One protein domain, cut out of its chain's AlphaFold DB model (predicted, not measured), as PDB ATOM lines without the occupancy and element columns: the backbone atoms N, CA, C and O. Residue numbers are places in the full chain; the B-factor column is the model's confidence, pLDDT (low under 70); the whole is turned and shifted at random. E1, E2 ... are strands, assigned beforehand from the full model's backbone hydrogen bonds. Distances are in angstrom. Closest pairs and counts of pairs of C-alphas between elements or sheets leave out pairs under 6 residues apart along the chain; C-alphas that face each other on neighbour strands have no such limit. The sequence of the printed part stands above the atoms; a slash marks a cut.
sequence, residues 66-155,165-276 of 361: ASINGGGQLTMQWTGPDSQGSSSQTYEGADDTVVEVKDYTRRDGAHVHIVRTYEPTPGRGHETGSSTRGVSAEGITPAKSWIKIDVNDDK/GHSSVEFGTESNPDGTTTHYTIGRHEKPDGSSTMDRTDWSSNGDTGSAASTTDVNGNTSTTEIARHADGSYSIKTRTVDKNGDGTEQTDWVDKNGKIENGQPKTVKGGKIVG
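Overview. This is residues 66 to 155 and 165 to 276 of the 361 residues of an uncharacterized protein of Cupriavidus sp. UYMSc13B (UniProt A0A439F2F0). The model is one long sheet of sixteen strands laid side by side in chain order, E1 at one edge and E16 at the other, curled like part of a barrel but wide open, with E1 and E16 apart. No named helix covers either face; tight turns join most of the strands, and the last two, E15 and E16, are short. The printed part has 202 residues, 128 of them in sixteen named strands; the sheet runs E1, E2 and so on in sequence to E16, antiparallel throughout, and the class is all strand. The whole is loose, with a radius of gyration of the C-alphas of 20.7 A and spans of 65 by 44 by 31 A.

Along the chain. The longest strands have ten residues each: E3, residues 83 to 92, 28.6 A from first to last C-alpha; E4, residues 97 to 106, 29.2 A; E7, residues 143 to 152, 29.2 A; E8, residues 166 to 175, 29.0 A; and E9, residues 181 to 190, 28.9 A. C-alpha 166, where E8 begins, is at (33.993, -17.336, -27.297). Between E4 and E7 come E5, residues 111 to 118, and E6, residues 124 to 131. Before E3 come E1, residues 66 to 71, which begins with C-alpha 66 at (23.720, 13.554, -16.952), and E2, residues 73 to 79. After E9 come E10, residues 196 to 204, 26.8 A long; E11, residues 209 to 216; E12, residues 222 to 229; E13, residues 235 to 242; and E14, residues 248 to 255. E15, residues 267 to 270, is 10.0 A long, and E16, residues 273 to 276, is 9.2 A long and ends with C-alpha 276 at (11.122, -29.005, -0.894).

Arrangement. The centres of E8 and E9 are nearest to the mean of the C-alphas, at 6.7 A and 7.3 A. E8 and E9 form a hairpin, antiparallel at 167 degrees, with N 170 and O 186 within hydrogen-bond range at 2.8 A. On the other side of E8 is E7, antiparallel at 168 degrees, with N 147 and O 171 at 2.8 A. E1 to E7 form a meander, each strand the antiparallel neighbour of the one before, and E8 to E16 form a second one. In the first, N 86 of E3 and O 103 of E4 are 2.8 A apart; in the hairpin of E1 and E2, N 67 and O 77 are 2.8 A apart. In the second, N 224 of E12 and O 240 of E13 are 2.8 A apart. E14 and E15 are antiparallel at 143 degrees, with N 250 and O 267 at 2.9 A, and E15 and E16 at 132 degrees, with N 270 and O 273 at 2.8 A. From edge to edge the strands' lines turn by 41 degrees and the way across the sheet turns by 182 degrees. The sheet is twisted, its C-alphas up to 15.2 A off their best plane.

Size, cuts and confidence. The two C-alphas farthest apart, those of Gly 71 and Lys 260, are 65.7 A apart. Residues 156 to 164 are cut out between E7 and E8, and C-alphas 155 and 165 are 10.0 A apart across the cut. Of the links that are printed whole, those from E6 to E7 and from E14 to E15 are long, with 11 residues each, and the others are tight. In the first long link residues 135 to 136 pair with residues 139 to 140, antiparallel; in the second residues 261 to 262 pair with residues 254 to 255 of E14, also antiparallel. The mean pLDDT of the printed part is 75.0, and 92 residues are under 70, among them residues 70 to 103, 105 to 143 and 145 to 155.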
ATOM      1  N   ALA A  66      22.727  14.309 -16.209       63.16
ATOM      2  CA  ALA A  66      23.720  13.554 -16.952       63.16
ATOM      3  C   ALA A  66      24.329  14.416 -18.053       63.16
ATOM      4  O   ALA A  66      23.700  15.332 -18.584       63.16
ATOM      5  N   SER A  67      25.546  14.099 -18.471       70.50
ATOM      6  CA  SER A  67      26.136  14.690 -19.665       70.50
ATOM      7  C   SER A  67      26.932  13.663 -20.452       70.50
ATOM      8  O   SER A  67      27.438  12.705 -19.884       70.50
ATOM      9  N   ILE A  68      27.013  13.848 -21.766       64.50
ATOM     10  CA  ILE A  68      27.873  13.098 -22.676       64.50
ATOM     11  C   ILE A  68      28.602  14.121 -23.540       64.50
ATOM     12  O   ILE A  68      27.974  14.857 -24.307       64.50
ATOM     13  N   ASN A  69      29.922  14.178 -23.423       71.88
ATOM     14  CA  ASN A  69      30.778  15.019 -24.244       71.88
ATOM     15  C   ASN A  69      31.336  14.180 -25.397       71.88
ATOM     16  O   ASN A  69      32.054  13.218 -25.150       71.88
ATOM     17  N   GLY A  70      30.991  14.526 -26.640       53.31
ATOM     18  CA  GLY A  70      31.524  13.865 -27.832       53.31
ATOM     19  C   GLY A  70      32.643  14.674 -28.489       53.31
ATOM     20  O   GLY A  70      32.381  15.748 -29.034       53.31
ATOM     21  N   GLY A  71      33.869  14.144 -28.479       53.84
ATOM     22  CA  GLY A  71      34.977  14.661 -29.287       53.84
ATOM     23  C   GLY A  71      36.312  14.005 -28.943       53.84
ATOM     24  O   GLY A  71      36.924  14.383 -27.952       53.84
ATOM     25  N   GLY A  72      36.759  13.038 -29.755       53.59
ATOM     26  CA  GLY A  72      38.003  12.260 -29.563       53.59
ATOM     27  C   GLY A  72      37.946  11.253 -28.407       53.59
ATOM     28  O   GLY A  72      38.372  10.115 -28.546       53.59
ATOM     29  N   GLN A  73      37.331  11.661 -27.303       57.50
ATOM     30  CA  GLN A  73      36.990  10.865 -26.136       57.50
ATOM     31  C   GLN A  73      35.478  11.021 -25.897       57.50
ATOM     32  O   GLN A  73      34.937  12.124 -26.045       57.50
ATOM     33  N   LEU A  74      34.774   9.934 -25.578       55.28
ATOM     34  CA  LEU A  74      33.357   9.960 -25.213       55.28
ATOM     35  C   LEU A  74      33.243   9.899 -23.688       55.28
ATOM     36  O   LEU A  74      33.293   8.819 -23.102       55.28
ATOM     37  N   THR A  75      33.088  11.052 -23.039       64.06
ATOM     38  CA  THR A  75      32.920  11.113 -21.578       64.06
ATOM     39  C   THR A  75      31.452  11.281 -21.214       64.06
ATOM     40  O   THR A  75      30.867  12.328 -21.499       64.06
ATOM     41  N   MET A  76      30.872  10.282 -20.553       61.53
ATOM     42  CA  MET A  76      29.580  10.356 -19.876       61.53
ATOM     43  C   MET A  76      29.764  10.677 -18.385       61.53
ATOM     44  O   MET A  76      30.687  10.186 -17.748       61.53
ATOM     45  N   GLN A  77      28.861  11.456 -17.800       67.38
ATOM     46  CA  GLN A  77      28.715  11.638 -16.352       67.38
ATOM     47  C   GLN A  77      27.231  11.563 -15.997       67.38
ATOM     48  O   GLN A  77      26.400  11.940 -16.826       67.38
ATOM     49  N   TRP A  78      26.886  11.082 -14.805       69.44
ATOM     50  CA  TRP A  78      25.513  11.083 -14.305       69.44
ATOM     51  C   TRP A  78      25.425  11.193 -12.782       69.44
ATOM     52  O   TRP A  78      26.271  10.691 -12.050       69.44
ATOM     53  N   THR A  79      24.327  11.779 -12.325       64.81
ATOM     54  CA  THR A  79      23.842  11.797 -10.949       64.81
ATOM     55  C   THR A  79      22.361  11.436 -11.014       64.81
ATOM     56  O   THR A  79      21.613  12.029 -11.789       64.81
ATOM     57  N   GLY A  80      21.916  10.451 -10.243       62.25
ATOM     58  CA  GLY A  80      20.532   9.986 -10.263       62.25
ATOM     59  C   GLY A  80      20.089   9.391  -8.925       62.25
ATOM     60  O   GLY A  80      20.891   9.278  -7.997       62.25
ATOM     61  N   PRO A  81      18.815   8.973  -8.809       49.81
ATOM     62  CA  PRO A  81      18.208   8.589  -7.529       49.81
ATOM     63  C   PRO A  81      18.863   7.371  -6.857       49.81
ATOM     64  O   PRO A  81      18.816   7.261  -5.630       49.81
ATOM     65  N   ASP A  82      19.467   6.479  -7.649       53.09
ATOM     66  CA  ASP A  82      20.008   5.190  -7.197       53.09
ATOM     67  C   ASP A  82      21.527   5.043  -7.427       53.09
ATOM     68  O   ASP A  82      22.158   4.139  -6.871       53.09
ATOM     69  N   SER A  83      22.130   5.918  -8.244       56.28
ATOM     70  CA  SER A  83      23.571   5.922  -8.541       56.28
ATOM     71  C   SER A  83      24.049   7.264  -9.097       56.28
ATOM     72  O   SER A  83      23.283   7.990  -9.733       56.28
ATOM     73  N   GLN A  84      25.338   7.540  -8.926       65.12
ATOM     74  CA  GLN A  84      26.082   8.605  -9.603       65.12
ATOM     75  C   GLN A  84      27.366   8.014 -10.199       65.12
ATOM     76  O   GLN A  84      27.878   7.040  -9.654       65.12
ATOM     77  N   GLY A  85      27.913   8.575 -11.273       66.56
ATOM     78  CA  GLY A  85      29.112   8.031 -11.903       66.56
ATOM     79  C   GLY A  85      29.607   8.790 -13.128       66.56
ATOM     80  O   GLY A  85      29.060   9.816 -13.533       66.56
ATOM     81  N   SER A  86      30.657   8.252 -13.733       69.50
ATOM     82  CA  SER A  86      31.231   8.687 -14.996       69.50
ATOM     83  C   SER A  86      31.698   7.498 -15.828       69.50
ATOM     84  O   SER A  86      32.196   6.516 -15.298       69.50
ATOM     85  N   SER A  87      31.572   7.596 -17.145       60.06
ATOM     86  CA  SER A  87      32.275   6.726 -18.086       60.06
ATOM     87  C   SER A  87      33.151   7.589 -18.985       60.06
ATOM     88  O   SER A  87      32.743   8.687 -19.360       60.06
ATOM     89  N   SER A  88      34.339   7.127 -19.346       63.91
ATOM     90  CA  SER A  88      35.164   7.749 -20.378       63.91
ATOM     91  C   SER A  88      35.696   6.687 -21.320       63.91
ATOM     92  O   SER A  88      36.482   5.835 -20.910       63.91
ATOM     93  N   GLN A  89      35.293   6.778 -22.583       61.16
ATOM     94  CA  GLN A  89      35.848   5.979 -23.663       61.16
ATOM     95  C   GLN A  89      36.904   6.800 -24.404       61.16
ATOM     96  O   GLN A  89      36.570   7.799 -25.047       61.16
ATOM     97  N   THR A  90      38.167   6.403 -24.296       59.75
ATOM     98  CA  THR A  90      39.299   7.001 -25.012       59.75
ATOM     99  C   THR A  90      39.656   6.123 -26.204       59.75
ATOM    100  O   THR A  90      39.791   4.909 -26.065       59.75
ATOM    101  N   TYR A  91      39.823   6.749 -27.365       57.34
ATOM    102  CA  TYR A  91      40.453   6.136 -28.528       57.34
ATOM    103  C   TYR A  91      41.923   6.558 -28.516       57.34
ATOM    104  O   TYR A  91      42.217   7.734 -28.753       57.34
ATOM    105  N   GLU A  92      42.832   5.640 -28.188       53.50
ATOM    106  CA  GLU A  92      44.274   5.898 -28.284       53.50
ATOM    107  C   GLU A  92      44.800   5.400 -29.639       53.50
ATOM    108  O   GLU A  92      44.305   4.428 -30.204       53.50
ATOM    109  N   GLY A  93      45.702   6.179 -30.239       44.44
ATOM    110  CA  GLY A  93      45.958   6.129 -31.682       44.44
ATOM    111  C   GLY A  93      46.906   5.024 -32.162       44.44
ATOM    112  O   GLY A  93      47.526   4.319 -31.377       44.44
ATOM    113  N   ALA A  94      47.062   4.981 -33.490       44.94
ATOM    114  CA  ALA A  94      47.809   4.002 -34.294       44.94
ATOM    115  C   ALA A  94      47.170   2.606 -34.366       44.94
ATOM    116  O   ALA A  94      46.867   2.164 -35.472       44.94
ATOM    117  N   ASP A  95      46.891   1.978 -33.224       57.84
ATOM    118  CA  ASP A  95      46.496   0.562 -33.154       57.84
ATOM    119  C   ASP A  95      45.013   0.375 -32.764       57.84
ATOM    120  O   ASP A  95      44.672  -0.590 -32.083       57.84
ATOM    121  N   ASP A  96      44.151   1.343 -33.130       58.62
ATOM    122  CA  ASP A  96      42.683   1.430 -32.921       58.62
ATOM    123  C   ASP A  96      42.146   0.878 -31.571       58.62
ATOM    124  O   ASP A  96      40.997   0.442 -31.455       58.62
ATOM    125  N   THR A  97      42.964   0.924 -30.516       57.59
ATOM    126  CA  THR A  97      42.647   0.351 -29.204       57.59
ATOM    127  C   THR A  97      41.699   1.278 -28.444       57.59
ATOM    128  O   THR A  97      41.938   2.482 -28.304       57.59
ATOM    129  N   VAL A  98      40.599   0.719 -27.936       62.12
ATOM    130  CA  VAL A  98      39.529   1.479 -27.278       62.12
ATOM    131  C   VAL A  98      39.502   1.159 -25.790       62.12
ATOM    132  O   VAL A  98      39.166   0.042 -25.397       62.12
ATOM    133  N   VAL A  99      39.789   2.152 -24.948       62.56
ATOM    134  CA  VAL A  99      39.712   2.019 -23.487       62.56
ATOM    135  C   VAL A  99      38.412   2.643 -22.990       62.56
ATOM    136  O   VAL A  99      38.218   3.845 -23.134       62.56
ATOM    137  N   GLU A 100      37.519   1.859 -22.384       68.75
ATOM    138  CA  GLU A 100      36.320   2.336 -21.688       68.75
ATOM    139  C   GLU A 100      36.484   2.189 -20.166       68.75
ATOM    140  O   GLU A 100      36.386   1.094 -19.612       68.75
ATOM    141  N   VAL A 101      36.671   3.315 -19.479       66.62
ATOM    142  CA  VAL A 101      36.630   3.407 -18.012       66.62
ATOM    143  C   VAL A 101      35.200   3.715 -17.568       66.62
ATOM    144  O   VAL A 101      34.565   4.596 -18.139       66.62
ATOM    145  N   LYS A 102      34.693   3.029 -16.544       68.44
ATOM    146  CA  LYS A 102      33.370   3.203 -15.924       68.44
ATOM    147  C   LYS A 102      33.511   3.246 -14.403       68.44
ATOM    148  O   LYS A 102      33.734   2.222 -13.768       68.44
ATOM    149  N   ASP A 103      33.281   4.416 -13.832       68.44
ATOM    150  CA  ASP A 103      33.214   4.682 -12.397       68.44
ATOM    151  C   ASP A 103      31.775   4.956 -11.976       68.44
ATOM    152  O   ASP A 103      31.104   5.787 -12.585       68.44
ATOM    153  N   TYR A 104      31.275   4.321 -10.918       74.69
ATOM    154  CA  TYR A 104      30.016   4.737 -10.300       74.69
ATOM    155  C   TYR A 104      29.901   4.378  -8.823       74.69
ATOM    156  O   TYR A 104      30.314   3.317  -8.370       74.69
ATOM    157  N   THR A 105      29.275   5.269  -8.061       68.12
ATOM    158  CA  THR A 105      28.884   5.057  -6.666       68.12
ATOM    159  C   THR A 105      27.391   4.751  -6.601       68.12
ATOM    160  O   THR A 105      26.559   5.527  -7.083       68.12
ATOM    161  N   ARG A 106      27.039   3.616  -6.000       66.19
ATOM    162  CA  ARG A 106      25.662   3.231  -5.674       66.19
ATOM    163  C   ARG A 106      25.202   3.915  -4.383       66.19
ATOM    164  O   ARG A 106      26.008   4.316  -3.546       66.19
ATOM    165  N   ARG A 107      23.885   4.014  -4.187       55.91
ATOM    166  CA  ARG A 107      23.280   4.633  -2.989       55.91
ATOM    167  C   ARG A 107      23.587   3.911  -1.661       55.91
ATOM    168  O   ARG A 107      23.480   4.531  -0.609       55.91
ATOM    169  N   ASP A 108      23.991   2.643  -1.708       58.81
ATOM    170  CA  ASP A 108      24.503   1.850  -0.570       58.81
ATOM    171  C   ASP A 108      25.993   2.127  -0.250       58.81
ATOM    172  O   ASP A 108      26.613   1.436   0.561       58.81
ATOM    173  N   GLY A 109      26.590   3.130  -0.901       61.88
ATOM    174  CA  GLY A 109      27.990   3.511  -0.735       61.88
ATOM    175  C   GLY A 109      28.983   2.643  -1.512       61.88
ATOM    176  O   GLY A 109      30.170   2.960  -1.493       61.88
ATOM    177  N   ALA A 110      28.545   1.593  -2.220       62.72
ATOM    178  CA  ALA A 110      29.448   0.786  -3.039       62.72
ATOM    179  C   ALA A 110      29.970   1.601  -4.233       62.72
ATOM    180  O   ALA A 110      29.204   1.970  -5.128       62.72
ATOM    181  N   HIS A 111      31.277   1.854  -4.272       64.94
ATOM    182  CA  HIS A 111      31.966   2.398  -5.440       64.94
ATOM    183  C   HIS A 111      32.435   1.260  -6.350       64.94
ATOM    184  O   HIS A 111      33.122   0.350  -5.883       64.94
ATOM    185  N   VAL A 112      32.101   1.323  -7.634       65.31
ATOM    186  CA  VAL A 112      32.475   0.365  -8.679       65.31
ATOM    187  C   VAL A 112      33.328   1.088  -9.720       65.31
ATOM    188  O   VAL A 112      32.897   2.105 -10.252       65.31
ATOM    189  N   HIS A 113      34.518   0.562 -10.001       65.69
ATOM    190  CA  HIS A 113      35.460   1.047 -11.011       65.69
ATOM    191  C   HIS A 113      35.784  -0.101 -11.972       65.69
ATOM    192  O   HIS A 113      36.277  -1.145 -11.543       65.69
ATOM    193  N   ILE A 114      35.483   0.071 -13.255       65.88
ATOM    194  CA  ILE A 114      35.674  -0.914 -14.326       65.88
ATOM    195  C   ILE A 114      36.518  -0.262 -15.421       65.88
ATOM    196  O   ILE A 114      36.192   0.837 -15.858       65.88
ATOM    197  N   VAL A 115      37.560  -0.937 -15.899       64.06
ATOM    198  CA  VAL A 115      38.369  -0.513 -17.051       64.06
ATOM    199  C   VAL A 115      38.371  -1.634 -18.077       64.06
ATOM    200  O   VAL A 115      38.929  -2.705 -17.840       64.06
ATOM    201  N   ARG A 116      37.736  -1.384 -19.218       61.69
ATOM    202  CA  ARG A 116      37.685  -2.272 -20.382       61.69
ATOM    203  C   ARG A 116      38.678  -1.788 -21.422       61.69
ATOM    204  O   ARG A 116      38.634  -0.618 -21.785       61.69
ATOM    205  N   THR A 117      39.493  -2.688 -21.947       59.22
ATOM    206  CA  THR A 117      40.388  -2.430 -23.074       59.22
ATOM    207  C   THR A 117      40.004  -3.363 -24.211       59.22
ATOM    208  O   THR A 117      40.050  -4.586 -24.067       59.22
ATOM    209  N   TYR A 118      39.616  -2.783 -25.341       57.97
ATOM    210  CA  TYR A 118      39.286  -3.497 -26.568       57.97
ATOM    211  C   TYR A 118      40.410  -3.299 -27.583       57.97
ATOM    212  O   TYR A 118      40.743  -2.156 -27.898       57.97
ATOM    213  N   GLU A 119      40.951  -4.385 -28.130       54.22
ATOM    214  CA  GLU A 119      41.755  -4.313 -29.352       54.22
ATOM    215  C   GLU A 119      40.807  -4.203 -30.567       54.22
ATOM    216  O   GLU A 119      39.669  -4.682 -30.513       54.22
ATOM    217  N   PRO A 120      41.224  -3.565 -31.675       47.03
ATOM    218  CA  PRO A 120      40.365  -3.375 -32.847       47.03
ATOM    219  C   PRO A 120      40.106  -4.660 -33.632       47.03
ATOM    220  O   PRO A 120      39.125  -4.746 -34.374       47.03
ATOM    221  N   THR A 121      40.982  -5.656 -33.481       51.62
ATOM    222  CA  THR A 121      40.800  -6.999 -34.027       51.62
ATOM    223  C   THR A 121      39.542  -7.606 -33.399       51.62
ATOM    224  O   THR A 121      39.518  -7.781 -32.178       51.62
ATOM    225  N   PRO A 122      38.487  -7.932 -34.176       46.06
ATOM    226  CA  PRO A 122      37.218  -8.391 -33.616       46.06
ATOM    227  C   PRO A 122      37.365  -9.709 -32.842       46.06
ATOM    228  O   PRO A 122      37.299 -10.788 -33.430       46.06
ATOM    229  N   GLY A 123      37.537  -9.618 -31.519       48.94
ATOM    230  CA  GLY A 123      37.674 -10.790 -30.651       48.94
ATOM    231  C   GLY A 123      38.797 -10.788 -29.620       48.94
ATOM    232  O   GLY A 123      38.976 -11.805 -28.958       48.94
ATOM    233  N   ARG A 124      39.566  -9.702 -29.477       52.16
ATOM    234  CA  ARG A 124      40.609  -9.610 -28.444       52.16
ATOM    235  C   ARG A 124      40.332  -8.441 -27.509       52.16
ATOM    236  O   ARG A 124      40.095  -7.312 -27.940       52.16
ATOM    237  N   GLY A 125      40.308  -8.722 -26.212       53.75
ATOM    238  CA  GLY A 125      40.008  -7.718 -25.202       53.75
ATOM    239  C   GLY A 125      40.245  -8.220 -23.788       53.75
ATOM    240  O   GLY A 125      40.230  -9.418 -23.512       53.75
ATOM    241  N   HIS A 126      40.456  -7.279 -22.877       47.41
ATOM    242  CA  HIS A 126      40.503  -7.558 -21.450       47.41
ATOM    243  C   HIS A 126      39.663  -6.534 -20.689       47.41
ATOM    244  O   HIS A 126      39.730  -5.327 -20.924       47.41
ATOM    245  N   GLU A 127      38.856  -7.019 -19.755       49.38
ATOM    246  CA  GLU A 127      38.060  -6.210 -18.845       49.38
ATOM    247  C   GLU A 127      38.595  -6.383 -17.428       49.38
ATOM    248  O   GLU A 127      38.696  -7.490 -16.915       49.38
ATOM    249  N   THR A 128      38.919  -5.282 -16.767       42.19
ATOM    250  CA  THR A 128      39.273  -5.266 -15.348       42.19
ATOM    251  C   THR A 128      38.170  -4.566 -14.569       42.19
ATOM    252  O   THR A 128      37.551  -3.616 -15.054       42.19
ATOM    253  N   GLY A 129      37.890  -5.033 -13.360       54.84
ATOM    254  CA  GLY A 129      36.796  -4.527 -12.547       54.84
ATOM    255  C   GLY A 129      37.119  -4.559 -11.066       54.84
ATOM    256  O   GLY A 129      37.815  -5.438 -10.569       54.84
ATOM    257  N   SER A 130      36.584  -3.598 -10.330       43.59
ATOM    258  CA  SER A 130      36.608  -3.581  -8.875       43.59
ATOM    259  C   SER A 130      35.322  -2.973  -8.329       43.59
ATOM    260  O   SER A 130      34.823  -1.966  -8.824       43.59
ATOM    261  N   SER A 131      34.773  -3.590  -7.294       61.22
ATOM    262  CA  SER A 131      33.677  -3.075  -6.488       61.22
ATOM    263  C   SER A 131      34.129  -3.020  -5.037       61.22
ATOM    264  O   SER A 131      34.435  -4.040  -4.419       61.22
ATOM    265  N   THR A 132      34.163  -1.819  -4.482       55.75
ATOM    266  CA  THR A 132      34.421  -1.586  -3.061       55.75
ATOM    267  C   THR A 132      33.219  -1.993  -2.203       55.75
ATOM    268  O   THR A 132      32.089  -2.120  -2.679       55.75
ATOM    269  N   ARG A 133      33.485  -2.204  -0.912       50.09
ATOM    270  CA  ARG A 133      32.531  -2.694   0.088       50.09
ATOM    271  C   ARG A 133      31.349  -1.724   0.261       50.09
ATOM    272  O   ARG A 133      31.521  -0.642   0.814       50.09
ATOM    273  N   GLY A 134      30.155  -2.128  -0.171       50.94
ATOM    274  CA  GLY A 134      28.903  -1.414   0.105       50.94
ATOM    275  C   GLY A 134      28.302  -1.786   1.460       50.94
ATOM    276  O   GLY A 134      28.427  -2.930   1.904       50.94
ATOM    277  N   VAL A 135      27.602  -0.842   2.094       46.34
ATOM    278  CA  VAL A 135      26.781  -1.092   3.289       46.34
ATOM    279  C   VAL A 135      25.319  -0.920   2.890       46.34
ATOM    280  O   VAL A 135      24.795   0.194   2.851       46.34
ATOM    281  N   SER A 136      24.658  -2.029   2.563       47.97
ATOM    282  CA  SER A 136      23.229  -2.029   2.250       47.97
ATOM    283  C   SER A 136      22.398  -2.217   3.524       47.97
ATOM    284  O   SER A 136      22.913  -2.586   4.582       47.97
ATOM    285  N   ALA A 137      21.084  -2.003   3.426       40.91
ATOM    286  CA  ALA A 137      20.153  -2.313   4.515       40.91
ATOM    287  C   ALA A 137      20.048  -3.826   4.818       40.91
ATOM    288  O   ALA A 137      19.522  -4.201   5.861       40.91
ATOM    289  N   GLU A 138      20.544  -4.680   3.917       47.28
ATOM    290  CA  GLU A 138      20.521  -6.145   4.024       47.28
ATOM    291  C   GLU A 138      21.858  -6.715   4.532       47.28
ATOM    292  O   GLU A 138      21.926  -7.882   4.913       47.28
ATOM    293  N   GLY A 139      22.919  -5.899   4.580       54.28
ATOM    294  CA  GLY A 139      24.211  -6.277   5.144       54.28
ATOM    295  C   GLY A 139      25.413  -5.625   4.458       54.28
ATOM    296  O   GLY A 139      25.305  -4.752   3.595       54.28
ATOM    297  N   ILE A 140      26.599  -6.078   4.858       57.38
ATOM    298  CA  ILE A 140      27.861  -5.699   4.224       57.38
ATOM    299  C   ILE A 140      28.007  -6.510   2.933       57.38
ATOM    300  O   ILE A 140      28.079  -7.735   2.978       57.38
ATOM    301  N   THR A 141      28.081  -5.835   1.786       59.41
ATOM    302  CA  THR A 141      28.365  -6.503   0.505       59.41
ATOM    303  C   THR A 141      29.868  -6.791   0.408       59.41
ATOM    304  O   THR A 141      30.652  -5.880   0.705       59.41
ATOM    305  N   PRO A 142      30.303  -7.998  -0.005       61.75
ATOM    306  CA  PRO A 142      31.714  -8.277  -0.247       61.75
ATOM    307  C   PRO A 142      32.336  -7.268  -1.215       61.75
ATOM    308  O   PRO A 142      31.720  -6.901  -2.217       61.75
ATOM    309  N   ALA A 143      33.565  -6.833  -0.934       67.94
ATOM    310  CA  ALA A 143      34.355  -6.148  -1.954       67.94
ATOM    311  C   ALA A 143      34.834  -7.194  -2.969       67.94
ATOM    312  O   ALA A 143      35.169  -8.306  -2.569       67.94
ATOM    313  N   LYS A 144      34.872  -6.859  -4.260       72.69
ATOM    314  CA  LYS A 144      35.353  -7.753  -5.322       72.69
ATOM    315  C   LYS A 144      36.330  -7.020  -6.231       72.69
ATOM    316  O   LYS A 144      36.140  -5.839  -6.497       72.69
ATOM    317  N   SER A 145      37.340  -7.705  -6.742       53.59
ATOM    318  CA  SER A 145      38.237  -7.194  -7.785       53.59
ATOM    319  C   SER A 145      38.607  -8.317  -8.737       53.59
ATOM    320  O   SER A 145      38.876  -9.417  -8.268       53.59
ATOM    321  N   TRP A 146      38.624  -8.056 -10.040       66.69
ATOM    322  CA  TRP A 146      38.796  -9.083 -11.061       66.69
ATOM    323  C   TRP A 146      39.395  -8.555 -12.369       66.69
ATOM    324  O   TRP A 146      39.386  -7.357 -12.653       66.69
ATOM    325  N   ILE A 147      39.921  -9.488 -13.158       49.22
ATOM    326  CA  ILE A 147      40.479  -9.319 -14.498       49.22
ATOM    327  C   ILE A 147      39.920 -10.459 -15.349       49.22
ATOM    328  O   ILE A 147      40.209 -11.621 -15.079       49.22
ATOM    329  N   LYS A 148      39.134 -10.131 -16.371       60.94
ATOM    330  CA  LYS A 148      38.618 -11.037 -17.396       60.94
ATOM    331  C   LYS A 148      39.381 -10.806 -18.691       60.94
ATOM    332  O   LYS A 148      39.515  -9.671 -19.138       60.94
ATOM    333  N   ILE A 149      39.876 -11.879 -19.280       59.12
ATOM    334  CA  ILE A 149      40.532 -11.895 -20.583       59.12
ATOM    335  C   ILE A 149      39.597 -12.649 -21.516       59.12
ATOM    336  O   ILE A 149      39.260 -13.800 -21.238       59.12
ATOM    337  N   ASP A 150      39.167 -11.987 -22.585       67.94
ATOM    338  CA  ASP A 150      38.337 -12.577 -23.625       67.94
ATOM    339  C   ASP A 150      39.236 -13.036 -24.773       67.94
ATOM    340  O   ASP A 150      40.042 -12.270 -25.312       67.94
ATOM    341  N   VAL A 151      39.125 -14.324 -25.091       65.06
ATOM    342  CA  VAL A 151      39.905 -15.034 -26.099       65.06
ATOM    343  C   VAL A 151      38.913 -15.567 -27.120       65.06
ATOM    344  O   VAL A 151      38.286 -16.604 -26.909       65.06
ATOM    345  N   ASN A 152      38.751 -14.867 -28.241       63.44
ATOM    346  CA  ASN A 152      38.124 -15.508 -29.388       63.44
ATOM    347  C   ASN A 152      39.044 -16.612 -29.909       63.44
ATOM    348  O   ASN A 152      40.220 -16.362 -30.184       63.44
ATOM    349  N   ASP A 153      38.477 -17.795 -30.117       58.53
ATOM    350  CA  ASP A 153      39.108 -18.812 -30.940       58.53
ATOM    351  C   ASP A 153      39.128 -18.293 -32.399       58.53
ATOM    352  O   ASP A 153      38.107 -17.855 -32.940       58.53
ATOM    353  N   ASP A 154      40.326 -18.192 -32.992       52.25
ATOM    354  CA  ASP A 154      40.579 -17.344 -34.170       52.25
ATOM    355  C   ASP A 154      39.740 -17.744 -35.402       52.25
ATOM    356  O   ASP A 154      39.755 -18.885 -35.872       52.25
ATOM    357  N   LYS A 155      39.124 -16.738 -36.039       48.53
ATOM    358  CA  LYS A 155      38.469 -16.867 -37.359       48.53
ATOM    359  C   LYS A 155      39.445 -17.090 -38.516       48.53
ATOM    360  O   LYS A 155      39.012 -17.423 -39.617       48.53
ATOM    361  N   GLY A 165      33.596 -20.688 -30.920       67.12
ATOM    362  CA  GLY A 165      33.148 -20.232 -29.614       67.12
ATOM    363  C   GLY A 165      33.960 -19.054 -29.066       67.12
ATOM    364  O   GLY A 165      35.074 -18.745 -29.488       67.12
ATOM    365  N   HIS A 166      33.369 -18.382 -28.085       76.06
ATOM    366  CA  HIS A 166      33.993 -17.336 -27.297       76.06
ATOM    367  C   HIS A 166      34.517 -17.932 -25.986       76.06
ATOM    368  O   HIS A 166      33.739 -18.304 -25.098       76.06
ATOM    369  N   SER A 167      35.838 -17.979 -25.841       76.38
ATOM    370  CA  SER A 167      36.515 -18.397 -24.616       76.38
ATOM    371  C   SER A 167      36.817 -17.179 -23.730       76.38
ATOM    372  O   SER A 167      37.096 -16.084 -24.211       76.38
ATOM    373  N   SER A 168      36.763 -17.325 -22.406       75.50
ATOM    374  CA  SER A 168      37.194 -16.270 -21.477       75.50
ATOM    375  C   SER A 168      37.745 -16.827 -20.175       75.50
ATOM    376  O   SER A 168      37.285 -17.864 -19.696       75.50
ATOM    377  N   VAL A 169      38.702 -16.119 -19.576       63.09
ATOM    378  CA  VAL A 169      39.254 -16.450 -18.257       63.09
ATOM    379  C   VAL A 169      39.173 -15.231 -17.348       63.09
ATOM    380  O   VAL A 169      39.699 -14.173 -17.671       63.09
ATOM    381  N   GLU A 170      38.507 -15.376 -16.207       75.69
ATOM    382  CA  GLU A 170      38.299 -14.344 -15.195       75.69
ATOM    383  C   GLU A 170      39.026 -14.723 -13.899       75.69
ATOM    384  O   GLU A 170      38.652 -15.674 -13.221       75.69
ATOM    385  N   PHE A 171      40.051 -13.962 -13.534       61.22
ATOM    386  CA  PHE A 171      40.742 -14.060 -12.250       61.22
ATOM    387  C   PHE A 171      40.180 -13.010 -11.304       61.22
ATOM    388  O   PHE A 171      39.966 -11.874 -11.723       61.22
ATOM    389  N   GLY A 172      39.994 -13.323 -10.026       71.50
ATOM    390  CA  GLY A 172      39.475 -12.336  -9.092       71.50
ATOM    391  C   GLY A 172      39.728 -12.617  -7.624       71.50
ATOM    392  O   GLY A 172      40.490 -13.499  -7.228       71.50
ATOM    393  N   THR A 173      39.160 -11.757  -6.791       67.31
ATOM    394  CA  THR A 173      39.301 -11.761  -5.338       67.31
ATOM    395  C   THR A 173      38.043 -11.166  -4.718       67.31
ATOM    396  O   THR A 173      37.584 -10.114  -5.160       67.31
ATOM    397  N   GLU A 174      37.489 -11.822  -3.703       79.19
ATOM    398  CA  GLU A 174      36.293 -11.409  -2.965       79.19
ATOM    399  C   GLU A 174      36.612 -11.314  -1.465       79.19
ATOM    400  O   GLU A 174      37.084 -12.279  -0.873       79.19
ATOM    401  N   SER A 175      36.356 -10.170  -0.828       74.62
ATOM    402  CA  SER A 175      36.554  -9.976   0.618       74.62
ATOM    403  C   SER A 175      35.218 -10.004   1.353       74.62
ATOM    404  O   SER A 175      34.428  -9.055   1.273       74.62
ATOM    405  N   ASN A 176      34.985 -11.083   2.094       76.56
ATOM    406  CA  ASN A 176      33.741 -11.392   2.786       76.56
ATOM    407  C   ASN A 176      33.497 -10.511   4.039       76.56
ATOM    408  O   ASN A 176      34.385  -9.776   4.500       76.56
ATOM    409  N   PRO A 177      32.270 -10.508   4.602       72.69
ATOM    410  CA  PRO A 177      31.935  -9.715   5.789       72.69
ATOM    411  C   PRO A 177      32.759 -10.073   7.036       72.69
ATOM    412  O   PRO A 177      33.114  -9.172   7.797       72.69
ATOM    413  N   ASP A 178      33.090 -11.356   7.193       80.06
ATOM    414  CA  ASP A 178      33.887 -11.960   8.272       80.06
ATOM    415  C   ASP A 178      35.391 -11.618   8.218       80.06
ATOM    416  O   ASP A 178      36.110 -11.855   9.186       80.06
ATOM    417  N   GLY A 179      35.860 -11.033   7.110       75.12
ATOM    418  CA  GLY A 179      37.269 -10.725   6.859       75.12
ATOM    419  C   GLY A 179      38.011 -11.786   6.039       75.12
ATOM    420  O   GLY A 179      39.156 -11.546   5.655       75.12
ATOM    421  N   THR A 180      37.374 -12.914   5.713       80.50
ATOM    422  CA  THR A 180      37.941 -13.926   4.815       80.50
ATOM    423  C   THR A 180      38.060 -13.353   3.405       80.50
ATOM    424  O   THR A 180      37.133 -12.719   2.900       80.50
ATOM    425  N   THR A 181      39.200 -13.563   2.751       73.81
ATOM    426  CA  THR A 181      39.426 -13.156   1.358       73.81
ATOM    427  C   THR A 181      39.585 -14.389   0.482       73.81
ATOM    428  O   THR A 181      40.452 -15.217   0.746       73.81
ATOM    429  N   THR A 182      38.747 -14.508  -0.544       80.38
ATOM    430  CA  THR A 182      38.689 -15.630  -1.486       80.38
ATOM    431  C   THR A 182      39.223 -15.188  -2.839       80.38
ATOM    432  O   THR A 182      38.611 -14.355  -3.498       80.38
ATOM    433  N   HIS A 183      40.353 -15.738  -3.266       72.81
ATOM    434  CA  HIS A 183      40.857 -15.605  -4.629       72.81
ATOM    435  C   HIS A 183      40.187 -16.645  -5.525       72.81
ATOM    436  O   HIS A 183      39.941 -17.761  -5.073       72.81
ATOM    437  N   TYR A 184      39.911 -16.299  -6.782       79.62
ATOM    438  CA  TYR A 184      39.235 -17.199  -7.711       79.62
ATOM    439  C   TYR A 184      39.786 -17.123  -9.134       79.62
ATOM    440  O   TYR A 184      40.344 -16.106  -9.545       79.62
ATOM    441  N   THR A 185      39.590 -18.198  -9.895       69.94
ATOM    442  CA  THR A 185      39.746 -18.241 -11.357       69.94
ATOM    443  C   THR A 185      38.508 -18.892 -11.957       69.94
ATOM    444  O   THR A 185      38.061 -19.913 -11.441       69.94
ATOM    445  N   ILE A 186      37.958 -18.325 -13.029       80.81
ATOM    446  CA  ILE A 186      36.823 -18.860 -13.782       80.81
ATOM    447  C   ILE A 186      37.198 -18.933 -15.265       80.81
ATOM    448  O   ILE A 186      37.366 -17.895 -15.896       80.81
ATOM    449  N   GLY A 187      37.282 -20.131 -15.835       74.69
ATOM    450  CA  GLY A 187      37.227 -20.337 -17.282       74.69
ATOM    451  C   GLY A 187      35.774 -20.407 -17.754       74.69
ATOM    452  O   GLY A 187      34.916 -20.932 -17.045       74.69
ATOM    453  N   ARG A 188      35.473 -19.878 -18.942       84.94
ATOM    454  CA  ARG A 188      34.196 -20.074 -19.648       84.94
ATOM    455  C   ARG A 188      34.458 -20.281 -21.134       84.94
ATOM    456  O   ARG A 188      35.327 -19.607 -21.679       84.94
ATOM    457  N   HIS A 189      33.669 -21.122 -21.787       84.50
ATOM    458  CA  HIS A 189      33.637 -21.258 -23.243       84.50
ATOM    459  C   HIS A 189      32.176 -21.300 -23.701       84.50
ATOM    460  O   HIS A 189      31.401 -22.109 -23.201       84.50
ATOM    461  N   GLU A 190      31.782 -20.417 -24.615       84.75
ATOM    462  CA  GLU A 190      30.411 -20.285 -25.125       84.75
ATOM    463  C   GLU A 190      30.407 -20.491 -26.640       84.75
ATOM    464  O   GLU A 190      31.090 -19.773 -27.366       84.75
ATOM    465  N   LYS A 191      29.656 -21.476 -27.131       84.50
ATOM    466  CA  LYS A 191      29.599 -21.826 -28.553       84.50
ATOM    467  C   LYS A 191      28.560 -20.986 -29.307       84.50
ATOM    468  O   LYS A 191      27.587 -20.529 -28.705       84.50
ATOM    469  N   PRO A 192      28.676 -20.847 -30.645       83.38
ATOM    470  CA  PRO A 192      27.704 -20.099 -31.454       83.38
ATOM    471  C   PRO A 192      26.265 -20.645 -31.411       83.38
ATOM    472  O   PRO A 192      25.326 -19.928 -31.752       83.38
ATOM    473  N   ASP A 193      26.083 -21.905 -31.000       85.69
ATOM    474  CA  ASP A 193      24.782 -22.561 -30.817       85.69
ATOM    475  C   ASP A 193      24.099 -22.239 -29.468       85.69
ATOM    476  O   ASP A 193      22.977 -22.684 -29.224       85.69
ATOM    477  N   GLY A 194      24.749 -21.446 -28.607       87.12
ATOM    478  CA  GLY A 194      24.262 -21.062 -27.280       87.12
ATOM    479  C   GLY A 194      24.578 -22.065 -26.168       87.12
ATOM    480  O   GLY A 194      24.255 -21.796 -25.009       87.12
ATOM    481  N   SER A 195      25.217 -23.199 -26.479       91.19
ATOM    482  CA  SER A 195      25.782 -24.073 -25.450       91.19
ATOM    483  C   SER A 195      27.033 -23.447 -24.826       91.19
ATOM    484  O   SER A 195      27.741 -22.660 -25.454       91.19
ATOM    485  N   SER A 196      27.322 -23.768 -23.567       91.81
ATOM    486  CA  SER A 196      28.511 -23.255 -22.882       91.81
ATOM    487  C   SER A 196      29.042 -24.201 -21.812       91.81
ATOM    488  O   SER A 196      28.341 -25.089 -21.326       91.81
ATOM    489  N   THR A 197      30.298 -23.996 -21.433       89.31
ATOM    490  CA  THR A 197      30.953 -24.626 -20.289       89.31
ATOM    491  C   THR A 197      31.607 -23.565 -19.406       89.31
ATOM    492  O   THR A 197      31.935 -22.463 -19.854       89.31
ATOM    493  N   MET A 198      31.769 -23.878 -18.125       93.00
ATOM    494  CA  MET A 198      32.402 -23.018 -17.134       93.00
ATOM    495  C   MET A 198      33.108 -23.872 -16.089       93.00
ATOM    496  O   MET A 198      32.511 -24.802 -15.559       93.00
ATOM    497  N   ASP A 199      34.342 -23.504 -15.760       78.50
ATOM    498  CA  ASP A 199      35.120 -24.085 -14.670       78.50
ATOM    499  C   ASP A 199      35.534 -22.969 -13.716       78.50
ATOM    500  O   ASP A 199      36.006 -21.922 -14.148       78.50
ATOM    501  N   ARG A 200      35.390 -23.179 -12.410       89.81
ATOM    502  CA  ARG A 200      35.789 -22.258 -11.345       89.81
ATOM    503  C   ARG A 200      36.700 -22.969 -10.360       89.81
ATOM    504  O   ARG A 200      36.460 -24.120 -10.008       89.81
ATOM    505  N   THR A 201      37.690 -22.249  -9.853       75.69
ATOM    506  CA  THR A 201      38.489 -22.629  -8.682       75.69
ATOM    507  C   THR A 201      38.561 -21.457  -7.711       75.69
ATOM    508  O   THR A 201      38.646 -20.306  -8.137       75.69
ATOM    509  N   ASP A 202      38.519 -21.753  -6.413       84.50
ATOM    510  CA  ASP A 202      38.534 -20.790  -5.314       84.50
ATOM    511  C   ASP A 202      39.562 -21.199  -4.248       84.50
ATOM    512  O   ASP A 202      39.659 -22.373  -3.880       84.50
ATOM    513  N   TRP A 203      40.276 -20.225  -3.688       77.50
ATOM    514  CA  TRP A 203      41.137 -20.393  -2.516       77.50
ATOM    515  C   TRP A 203      40.939 -19.236  -1.537       77.50
ATOM    516  O   TRP A 203      41.074 -18.068  -1.906       77.50
ATOM    517  N   SER A 204      40.627 -19.555  -0.284       81.88
ATOM    518  CA  SER A 204      40.274 -18.584   0.750       81.88
ATOM    519  C   SER A 204      41.337 -18.471   1.840       81.88
ATOM    520  O   SER A 204      41.956 -19.450   2.249       81.88
ATOM    521  N   SER A 205      41.505 -17.263   2.378       78.38
ATOM    522  CA  SER A 205      42.494 -16.948   3.418       78.38
ATOM    523  C   SER A 205      42.265 -17.663   4.757       78.38
ATOM    524  O   SER A 205      43.146 -17.643   5.614       78.38
ATOM    525  N   ASN A 206      41.088 -18.262   4.961       83.62
ATOM    526  CA  ASN A 206      40.766 -19.118   6.106       83.62
ATOM    527  C   ASN A 206      41.195 -20.591   5.901       83.62
ATOM    528  O   ASN A 206      41.097 -21.378   6.837       83.62
ATOM    529  N   GLY A 207      41.691 -20.950   4.709       85.06
ATOM    530  CA  GLY A 207      42.087 -22.303   4.315       85.06
ATOM    531  C   GLY A 207      41.038 -23.067   3.499       85.06
ATOM    532  O   GLY A 207      41.353 -24.144   2.993       85.06
ATOM    533  N   ASP A 208      39.828 -22.527   3.331       90.31
ATOM    534  CA  ASP A 208      38.789 -23.164   2.519       90.31
ATOM    535  C   ASP A 208      39.133 -23.080   1.022       90.31
ATOM    536  O   ASP A 208      39.682 -22.087   0.537       90.31
ATOM    537  N   THR A 209      38.771 -24.113   0.262       87.31
ATOM    538  CA  THR A 209      38.923 -24.151  -1.201       87.31
ATOM    539  C   THR A 209      37.619 -24.539  -1.872       87.31
ATOM    540  O   THR A 209      36.803 -25.263  -1.306       87.31
ATOM    541  N   GLY A 210      37.421 -24.060  -3.094       90.50
ATOM    542  CA  GLY A 210      36.248 -24.370  -3.898       90.50
ATOM    543  C   GLY A 210      36.629 -24.767  -5.315       90.50
ATOM    544  O   GLY A 210      37.674 -24.376  -5.834       90.50
ATOM    545  N   SER A 211      35.763 -25.540  -5.950       88.88
ATOM    546  CA  SER A 211      35.770 -25.720  -7.397       88.88
ATOM    547  C   SER A 211      34.349 -25.903  -7.892       88.88
ATOM    548  O   SER A 211      33.582 -26.615  -7.248       88.88
ATOM    549  N   ALA A 212      33.999 -25.333  -9.037       94.25
ATOM    550  CA  ALA A 212      32.732 -25.628  -9.692       94.25
ATOM    551  C   ALA A 212      32.952 -25.927 -11.170       94.25
ATOM    552  O   ALA A 212      33.812 -25.316 -11.789       94.25
ATOM    553  N   ALA A 213      32.164 -26.835 -11.727       92.12
ATOM    554  CA  ALA A 213      32.074 -27.075 -13.159       92.12
ATOM    555  C   ALA A 213      30.606 -26.945 -13.566       92.12
ATOM    556  O   ALA A 213      29.719 -27.422 -12.855       92.12
ATOM    557  N   SER A 214      30.327 -26.294 -14.688       95.75
ATOM    558  CA  SER A 214      28.973 -26.120 -15.201       95.75
ATOM    559  C   SER A 214      28.938 -26.262 -16.713       95.75
ATOM    560  O   SER A 214      29.850 -25.822 -17.408       95.75
ATOM    561  N   THR A 215      27.859 -26.839 -17.226       95.50
ATOM    562  CA  THR A 215      27.586 -26.948 -18.657       95.50
ATOM    563  C   THR A 215      26.148 -26.537 -18.940       95.50
ATOM    564  O   THR A 215      25.242 -26.894 -18.188       95.50
ATOM    565  N   THR A 216      25.935 -25.803 -20.028       96.81
ATOM    566  CA  THR A 216      24.613 -25.458 -20.557       96.81
ATOM    567  C   THR A 216      24.514 -26.000 -21.975       96.81
ATOM    568  O   THR A 216      25.404 -25.747 -22.784       96.81
ATOM    569  N   ASP A 217      23.464 -26.757 -22.292       97.25
ATOM    570  CA  ASP A 217      23.231 -27.261 -23.648       97.25
ATOM    571  C   ASP A 217      22.525 -26.223 -24.547       97.25
ATOM    572  O   ASP A 217      22.038 -25.190 -24.088       97.25
ATOM    573  N   VAL A 218      22.418 -26.526 -25.843       95.50
ATOM    574  CA  VAL A 218      21.733 -25.677 -26.844       95.50
ATOM    575  C   VAL A 218      20.238 -25.457 -26.569       95.50
ATOM    576  O   VAL A 218      19.613 -24.578 -27.158       95.50
ATOM    577  N   ASN A 219      19.636 -26.257 -25.685       95.50
ATOM    578  CA  ASN A 219      18.241 -26.120 -25.280       95.50
ATOM    579  C   ASN A 219      18.086 -25.220 -24.042       95.50
ATOM    580  O   ASN A 219      16.951 -24.897 -23.683       95.50
ATOM    581  N   GLY A 220      19.192 -24.815 -23.409       94.81
ATOM    582  CA  GLY A 220      19.242 -24.062 -22.157       94.81
ATOM    583  C   GLY A 220      19.210 -24.932 -20.895       94.81
ATOM    584  O   GLY A 220      19.082 -24.391 -19.797       94.81
ATOM    585  N   ASN A 221      19.309 -26.258 -21.016       96.62
ATOM    586  CA  ASN A 221      19.415 -27.146 -19.861       96.62
ATOM    587  C   ASN A 221      20.802 -26.979 -19.239       96.62
ATOM    588  O   ASN A 221      21.802 -27.050 -19.947       96.62
ATOM    589  N   THR A 222      20.866 -26.767 -17.927       97.06
ATOM    590  CA  THR A 222      22.114 -26.494 -17.205       97.06
ATOM    591  C   THR A 222      22.398 -27.592 -16.188       97.06
ATOM    592  O   THR A 222      21.536 -27.926 -15.371       97.06
ATOM    593  N   SER A 223      23.621 -28.113 -16.194       97.38
ATOM    594  CA  SER A 223      24.180 -28.924 -15.115       97.38
ATOM    595  C   SER A 223      25.291 -28.145 -14.416       97.38
ATOM    596  O   SER A 223      26.087 -27.483 -15.079       97.38
ATOM    597  N   THR A 224      25.358 -28.222 -13.090       97.06
ATOM    598  CA  THR A 224      26.391 -27.586 -12.266       97.06
ATOM    599  C   THR A 224      26.796 -28.526 -11.137       97.06
ATOM    600  O   THR A 224      25.939 -28.993 -10.387       97.06
ATOM    601  N   THR A 225      28.097 -28.742 -10.967       97.69
ATOM    602  CA  THR A 225      28.686 -29.424  -9.811       97.69
ATOM    603  C   THR A 225      29.580 -28.439  -9.073       97.69
ATOM    604  O   THR A 225      30.525 -27.918  -9.653       97.69
ATOM    605  N   GLU A 226      29.312 -28.197  -7.796       97.19
ATOM    606  CA  GLU A 226      30.137 -27.392  -6.893       97.19
ATOM    607  C   GLU A 226      30.759 -28.303  -5.830       97.19
ATOM    608  O   GLU A 226      30.081 -29.155  -5.258       97.19
ATOM    609  N   ILE A 227      32.035 -28.101  -5.522       96.31
ATOM    610  CA  ILE A 227      32.741 -28.736  -4.412       96.31
ATOM    611  C   ILE A 227      33.276 -27.620  -3.523       96.31
ATOM    612  O   ILE A 227      34.024 -26.767  -3.997       96.31
ATOM    613  N   ALA A 228      32.932 -27.639  -2.238       95.44
ATOM    614  CA  ALA A 228      33.498 -26.739  -1.235       95.44
ATOM    615  C   ALA A 228      34.201 -27.573  -0.163       95.44
ATOM    616  O   ALA A 228      33.567 -28.418   0.467       95.44
ATOM    617  N   ARG A 229      35.504 -27.359   0.024       94.19
ATOM    618  CA  ARG A 229      36.351 -28.049   1.005       94.19
ATOM    619  C   ARG A 229      36.747 -27.077   2.104       94.19
ATOM    620  O   ARG A 229      37.260 -25.998   1.811       94.19
ATOM    621  N   HIS A 230      36.554 -27.482   3.346       94.44
ATOM    622  CA  HIS A 230      36.886 -26.687   4.513       94.44
ATOM    623  C   HIS A 230      38.308 -26.955   5.004       94.44
ATOM    624  O   HIS A 230      38.848 -28.052   4.846       94.44
ATOM    625  N   ALA A 231      38.896 -25.964   5.674       91.50
ATOM    626  CA  ALA A 231      40.228 -26.064   6.272       91.50
ATOM    627  C   ALA A 231      40.378 -27.203   7.310       91.50
ATOM    628  O   ALA A 231      41.498 -27.605   7.622       91.50
ATOM    629  N   ASP A 232      39.272 -27.731   7.853       92.56
ATOM    630  CA  ASP A 232      39.272 -28.861   8.793       92.56
ATOM    631  C   ASP A 232      39.297 -30.247   8.119       92.56
ATOM    632  O   ASP A 232      39.363 -31.257   8.819       92.56
ATOM    633  N   GLY A 233      39.266 -30.295   6.783       92.75
ATOM    634  CA  GLY A 233      39.267 -31.518   5.977       92.75
ATOM    635  C   GLY A 233      37.879 -32.031   5.579       92.75
ATOM    636  O   GLY A 233      37.801 -32.949   4.764       92.75
ATOM    637  N   SER A 234      36.793 -31.453   6.103       95.81
ATOM    638  CA  SER A 234      35.437 -31.748   5.622       95.81
ATOM    639  C   SER A 234      35.165 -31.104   4.258       95.81
ATOM    640  O   SER A 234      35.821 -30.135   3.868       95.81
ATOM    641  N   TYR A 235      34.199 -31.627   3.505       95.94
ATOM    642  CA  TYR A 235      33.765 -31.017   2.248       95.94
ATOM    643  C   TYR A 235      32.303 -31.313   1.910       95.94
ATOM    644  O   TYR A 235      31.709 -32.264   2.412       95.94
ATOM    645  N   SER A 236      31.729 -30.503   1.025       97.12
ATOM    646  CA  SER A 236      30.438 -30.762   0.384       97.12
ATOM    647  C   SER A 236      30.593 -30.869  -1.127       97.12
ATOM    648  O   SER A 236      31.428 -30.180  -1.717       97.12
ATOM    649  N   ILE A 237      29.780 -31.724  -1.743       97.25
ATOM    650  CA  ILE A 237      29.567 -31.786  -3.190       97.25
ATOM    651  C   ILE A 237      28.097 -31.461  -3.433       97.25
ATOM    652  O   ILE A 237      27.217 -32.133  -2.902       97.25
ATOM    653  N   LYS A 238      27.814 -30.434  -4.232       97.38
ATOM    654  CA  LYS A 238      26.464 -30.067  -4.657       97.38
ATOM    655  C   LYS A 238      26.350 -30.256  -6.158       97.38
ATOM    656  O   LYS A 238      27.063 -29.595  -6.903       97.38
ATOM    657  N   THR A 239      25.408 -31.080  -6.591       97.19
ATOM    658  CA  THR A 239      25.098 -31.269  -8.012       97.19
ATOM    659  C   THR A 239      23.689 -30.770  -8.273       97.19
ATOM    660  O   THR A 239      22.750 -31.191  -7.597       97.19
ATOM    661  N   ARG A 240      23.526 -29.874  -9.243       97.44
ATOM    662  CA  ARG A 240      22.238 -29.330  -9.676       97.44
ATOM    663  C   ARG A 240      22.082 -29.537 -11.176       97.44
ATOM    664  O   ARG A 240      22.963 -29.164 -11.941       97.44
ATOM    665  N   THR A 241      20.933 -30.050 -11.593       97.56
ATOM    666  CA  THR A 241      20.556 -30.149 -13.006       97.56
ATOM    667  C   THR A 241      19.172 -29.546 -13.179       97.56
ATOM    668  O   THR A 241      18.239 -29.926 -12.473       97.56
ATOM    669  N   VAL A 242      19.039 -28.582 -14.087       97.19
ATOM    670  CA  VAL A 242      17.785 -27.872 -14.368       97.19
ATOM    671  C   VAL A 242      17.561 -27.724 -15.865       97.19
ATOM    672  O   VAL A 242      18.507 -27.623 -16.643       97.19
ATOM    673  N   ASP A 243      16.298 -27.678 -16.266       97.19
ATOM    674  CA  ASP A 243      15.908 -27.279 -17.610       97.19
ATOM    675  C   ASP A 243      16.056 -25.756 -17.815       97.19
ATOM    676  O   ASP A 243      16.351 -24.991 -16.891       97.19
ATOM    677  N   LYS A 244      15.775 -25.294 -19.034       95.50
ATOM    678  CA  LYS A 244      15.763 -23.865 -19.394       95.50
ATOM    679  C   LYS A 244      14.783 -22.980 -18.606       95.50
ATOM    680  O   LYS A 244      14.871 -21.755 -18.688       95.50
ATOM    681  N   ASN A 245      13.814 -23.566 -17.901       94.94
ATOM    682  CA  ASN A 245      12.871 -22.853 -17.038       94.94
ATOM    683  C   ASN A 245      13.394 -22.759 -15.590       94.94
ATOM    684  O   ASN A 245      12.831 -22.028 -14.772       94.94
ATOM    685  N   GLY A 246      14.484 -23.466 -15.272       94.44
ATOM    686  CA  GLY A 246      15.035 -23.602 -13.930       94.44
ATOM    687  C   GLY A 246      14.364 -24.705 -13.104       94.44
ATOM    688  O   GLY A 246      14.490 -24.682 -11.878       94.44
ATOM    689  N   ASP A 247      13.642 -25.632 -13.735       95.19
ATOM    690  CA  ASP A 247      12.981 -26.763 -13.084       95.19
ATOM    691  C   ASP A 247      13.876 -28.013 -13.159       95.19
ATOM    692  O   ASP A 247      14.475 -28.299 -14.193       95.19
ATOM    693  N   GLY A 248      14.003 -28.772 -12.065       95.94
ATOM    694  CA  GLY A 248      14.891 -29.940 -12.025       95.94
ATOM    695  C   GLY A 248      15.211 -30.440 -10.617       95.94
ATOM    696  O   GLY A 248      14.335 -30.480  -9.748       95.94
ATOM    697  N   THR A 249      16.463 -30.832 -10.383       96.50
ATOM    698  CA  THR A 249      16.930 -31.433  -9.124       96.50
ATOM    699  C   THR A 249      18.221 -30.802  -8.601       96.50
ATOM    700  O   THR A 249      19.057 -30.307  -9.355       96.50
ATOM    701  N   GLU A 250      18.390 -30.833  -7.279       96.50
ATOM    702  CA  GLU A 250      19.654 -30.542  -6.598       96.50
ATOM    703  C   GLU A 250      19.917 -31.585  -5.508       96.50
ATOM    704  O   GLU A 250      19.061 -31.826  -4.657       96.50
ATOM    705  N   GLN A 251      21.115 -32.158  -5.495       95.62
ATOM    706  CA  GLN A 251      21.639 -32.987  -4.413       95.62
ATOM    707  C   GLN A 251      22.783 -32.245  -3.709       95.62
ATOM    708  O   GLN A 251      23.460 -31.404  -4.304       95.62
ATOM    709  N   THR A 252      22.989 -32.515  -2.421       96.44
ATOM    710  CA  THR A 252      24.158 -32.018  -1.682       96.44
ATOM    711  C   THR A 252      24.635 -33.086  -0.719       96.44
ATOM    712  O   THR A 252      23.985 -33.325   0.297       96.44
ATOM    713  N   ASP A 253      25.765 -33.694  -1.043       96.19
ATOM    714  CA  ASP A 253      26.425 -34.698  -0.222       96.19
ATOM    715  C   ASP A 253      27.504 -34.032   0.625       96.19
ATOM    716  O   ASP A 253      28.163 -33.084   0.187       96.19
ATOM    717  N   TRP A 254      27.680 -34.522   1.845       96.62
ATOM    718  CA  TRP A 254      28.670 -34.018   2.789       96.62
ATOM    719  C   TRP A 254      29.638 -35.128   3.160       96.62
ATOM    720  O   TRP A 254      29.250 -36.285   3.297       96.62
ATOM    721  N   VAL A 255      30.899 -34.775   3.359       96.50
ATOM    722  CA  VAL A 255      31.921 -35.665   3.899       96.50
ATOM    723  C   VAL A 255      32.550 -34.965   5.087       96.50
ATOM    724  O   VAL A 255      33.079 -33.861   4.959       96.50
ATOM    725  N   ASP A 256      32.446 -35.576   6.264       95.81
ATOM    726  CA  ASP A 256      33.048 -35.015   7.468       95.81
ATOM    727  C   ASP A 256      34.583 -35.132   7.434       95.81
ATOM    728  O   ASP A 256      35.173 -35.859   6.633       95.81
ATOM    729  N   LYS A 257      35.255 -34.438   8.353       95.38
ATOM    730  CA  LYS A 257      36.720 -34.472   8.499       95.38
ATOM    731  C   LYS A 257      37.325 -35.854   8.805       95.38
ATOM    732  O   LYS A 257      38.544 -35.989   8.840       95.38
ATOM    733  N   ASN A 258      36.499 -36.862   9.087       96.06
ATOM    734  CA  ASN A 258      36.908 -38.247   9.320       96.06
ATOM    735  C   ASN A 258      36.674 -39.132   8.076       96.06
ATOM    736  O   ASN A 258      36.930 -40.334   8.133       96.06
ATOM    737  N   GLY A 259      36.168 -38.568   6.971       93.75
ATOM    738  CA  GLY A 259      35.804 -39.296   5.756       93.75
ATOM    739  C   GLY A 259      34.421 -39.956   5.802       93.75
ATOM    740  O   GLY A 259      34.099 -40.745   4.914       93.75
ATOM    741  N   LYS A 260      33.585 -39.670   6.811       95.56
ATOM    742  CA  LYS A 260      32.212 -40.186   6.864       95.56
ATOM    743  C   LYS A 260      31.347 -39.421   5.866       95.56
ATOM    744  O   LYS A 260      31.182 -38.209   5.992       95.56
ATOM    745  N   ILE A 261      30.753 -40.148   4.925       94.31
ATOM    746  CA  ILE A 261      29.850 -39.596   3.913       94.31
ATOM    747  C   ILE A 261      28.412 -39.537   4.458       94.31
ATOM    748  O   ILE A 261      27.899 -40.514   5.007       94.31
ATOM    749  N   GLU A 262      27.754 -38.397   4.274       94.19
ATOM    750  CA  GLU A 262      26.331 -38.162   4.509       94.19
ATOM    751  C   GLU A 262      25.682 -37.716   3.191       94.19
ATOM    752  O   GLU A 262      25.719 -36.540   2.821       94.19
ATOM    753  N   ASN A 263      25.109 -38.679   2.462       91.81
ATOM    754  CA  ASN A 263      24.454 -38.416   1.182       91.81
ATOM    755  C   ASN A 263      23.154 -37.632   1.391       91.81
ATOM    756  O   ASN A 263      22.249 -38.074   2.111       91.81
ATOM    757  N   GLY A 264      23.036 -36.485   0.727       88.75
ATOM    758  CA  GLY A 264      21.814 -35.700   0.731       88.75
ATOM    759  C   GLY A 264      20.748 -36.362  -0.130       88.75
ATOM    760  O   GLY A 264      21.023 -36.860  -1.216       88.75
ATOM    761  N   GLN A 265      19.493 -36.327   0.314       91.00
ATOM    762  CA  GLN A 265      18.391 -36.678  -0.581       91.00
ATOM    763  C   GLN A 265      18.272 -35.613  -1.688       91.00
ATOM    764  O   GLN A 265      18.292 -34.419  -1.355       91.00
ATOM    765  N   PRO A 266      18.115 -36.003  -2.969       93.12
ATOM    766  CA  PRO A 266      17.807 -35.070  -4.045       93.12
ATOM    767  C   PRO A 266      16.571 -34.233  -3.709       93.12
ATOM    768  O   PRO A 266      15.581 -34.746  -3.191       93.12
ATOM    769  N   LYS A 267      16.613 -32.938  -4.010       94.06
ATOM    770  CA  LYS A 267      15.536 -31.974  -3.766       94.06
ATOM    771  C   LYS A 267      15.001 -31.457  -5.088       94.06
ATOM    772  O   LYS A 267      15.766 -31.259  -6.029       94.06
ATOM    773  N   THR A 268      13.703 -31.183  -5.150       95.25
ATOM    774  CA  THR A 268      13.095 -30.594  -6.344       95.25
ATOM    775  C   THR A 268      13.425 -29.106  -6.426       95.25
ATOM    776  O   THR A 268      13.226 -28.351  -5.467       95.25
ATOM    777  N   VAL A 269      13.886 -28.680  -7.596       93.50
ATOM    778  CA  VAL A 269      14.097 -27.281  -7.968       93.50
ATOM    779  C   VAL A 269      12.957 -26.861  -8.896       93.50
ATOM    780  O   VAL A 269      12.592 -27.613  -9.798       93.50
ATOM    781  N   LYS A 270      12.376 -25.678  -8.671       93.19
ATOM    782  CA  LYS A 270      11.453 -25.017  -9.602       93.19
ATOM    783  C   LYS A 270      11.778 -23.538  -9.739       93.19
ATOM    784  O   LYS A 270      11.986 -22.862  -8.727       93.19
ATOM    785  N   GLY A 271      11.832 -23.024 -10.965       88.31
ATOM    786  CA  GLY A 271      12.225 -21.641 -11.255       88.31
ATOM    787  C   GLY A 271      13.554 -21.242 -10.597       88.31
ATOM    788  O   GLY A 271      13.667 -20.149 -10.036       88.31
ATOM    789  N   GLY A 272      14.520 -22.165 -10.552       82.19
ATOM    790  CA  GLY A 272      15.834 -22.001  -9.920       82.19
ATOM    791  C   GLY A 272      15.858 -22.097  -8.385       82.19
ATOM    792  O   GLY A 272      16.930 -21.956  -7.787       82.19
ATOM    793  N   LYS A 273      14.714 -22.341  -7.728       87.75
ATOM    794  CA  LYS A 273      14.570 -22.393  -6.262       87.75
ATOM    795  C   LYS A 273      14.221 -23.793  -5.771       87.75
ATOM    796  O   LYS A 273      13.377 -24.464  -6.352       87.75
ATOM    797  N   ILE A 274      14.805 -24.204  -4.648       88.06
ATOM    798  CA  ILE A 274      14.415 -25.440  -3.957       88.06
ATOM    799  C   ILE A 274      12.981 -25.274  -3.434       88.06
ATOM    800  O   ILE A 274      12.711 -24.345  -2.673       88.06
ATOM    801  N   VAL A 275      12.072 -26.173  -3.817       85.50
ATOM    802  CA  VAL A 275      10.647 -26.140  -3.414       85.50
ATOM    803  C   VAL A 275      10.269 -27.206  -2.378       85.50
ATOM    804  O   VAL A 275       9.098 -27.370  -2.048       85.50
ATOM    805  N   GLY A 276      11.269 -27.899  -1.839       68.12
ATOM    806  CA  GLY A 276      11.122 -29.005  -0.894       68.12
ATOM    807  C   GLY A 276      11.810 -30.264  -1.414       68.12
ATOM    808  O   GLY A 276      11.995 -30.437  -2.620       68.12
TER     809      GLY A 276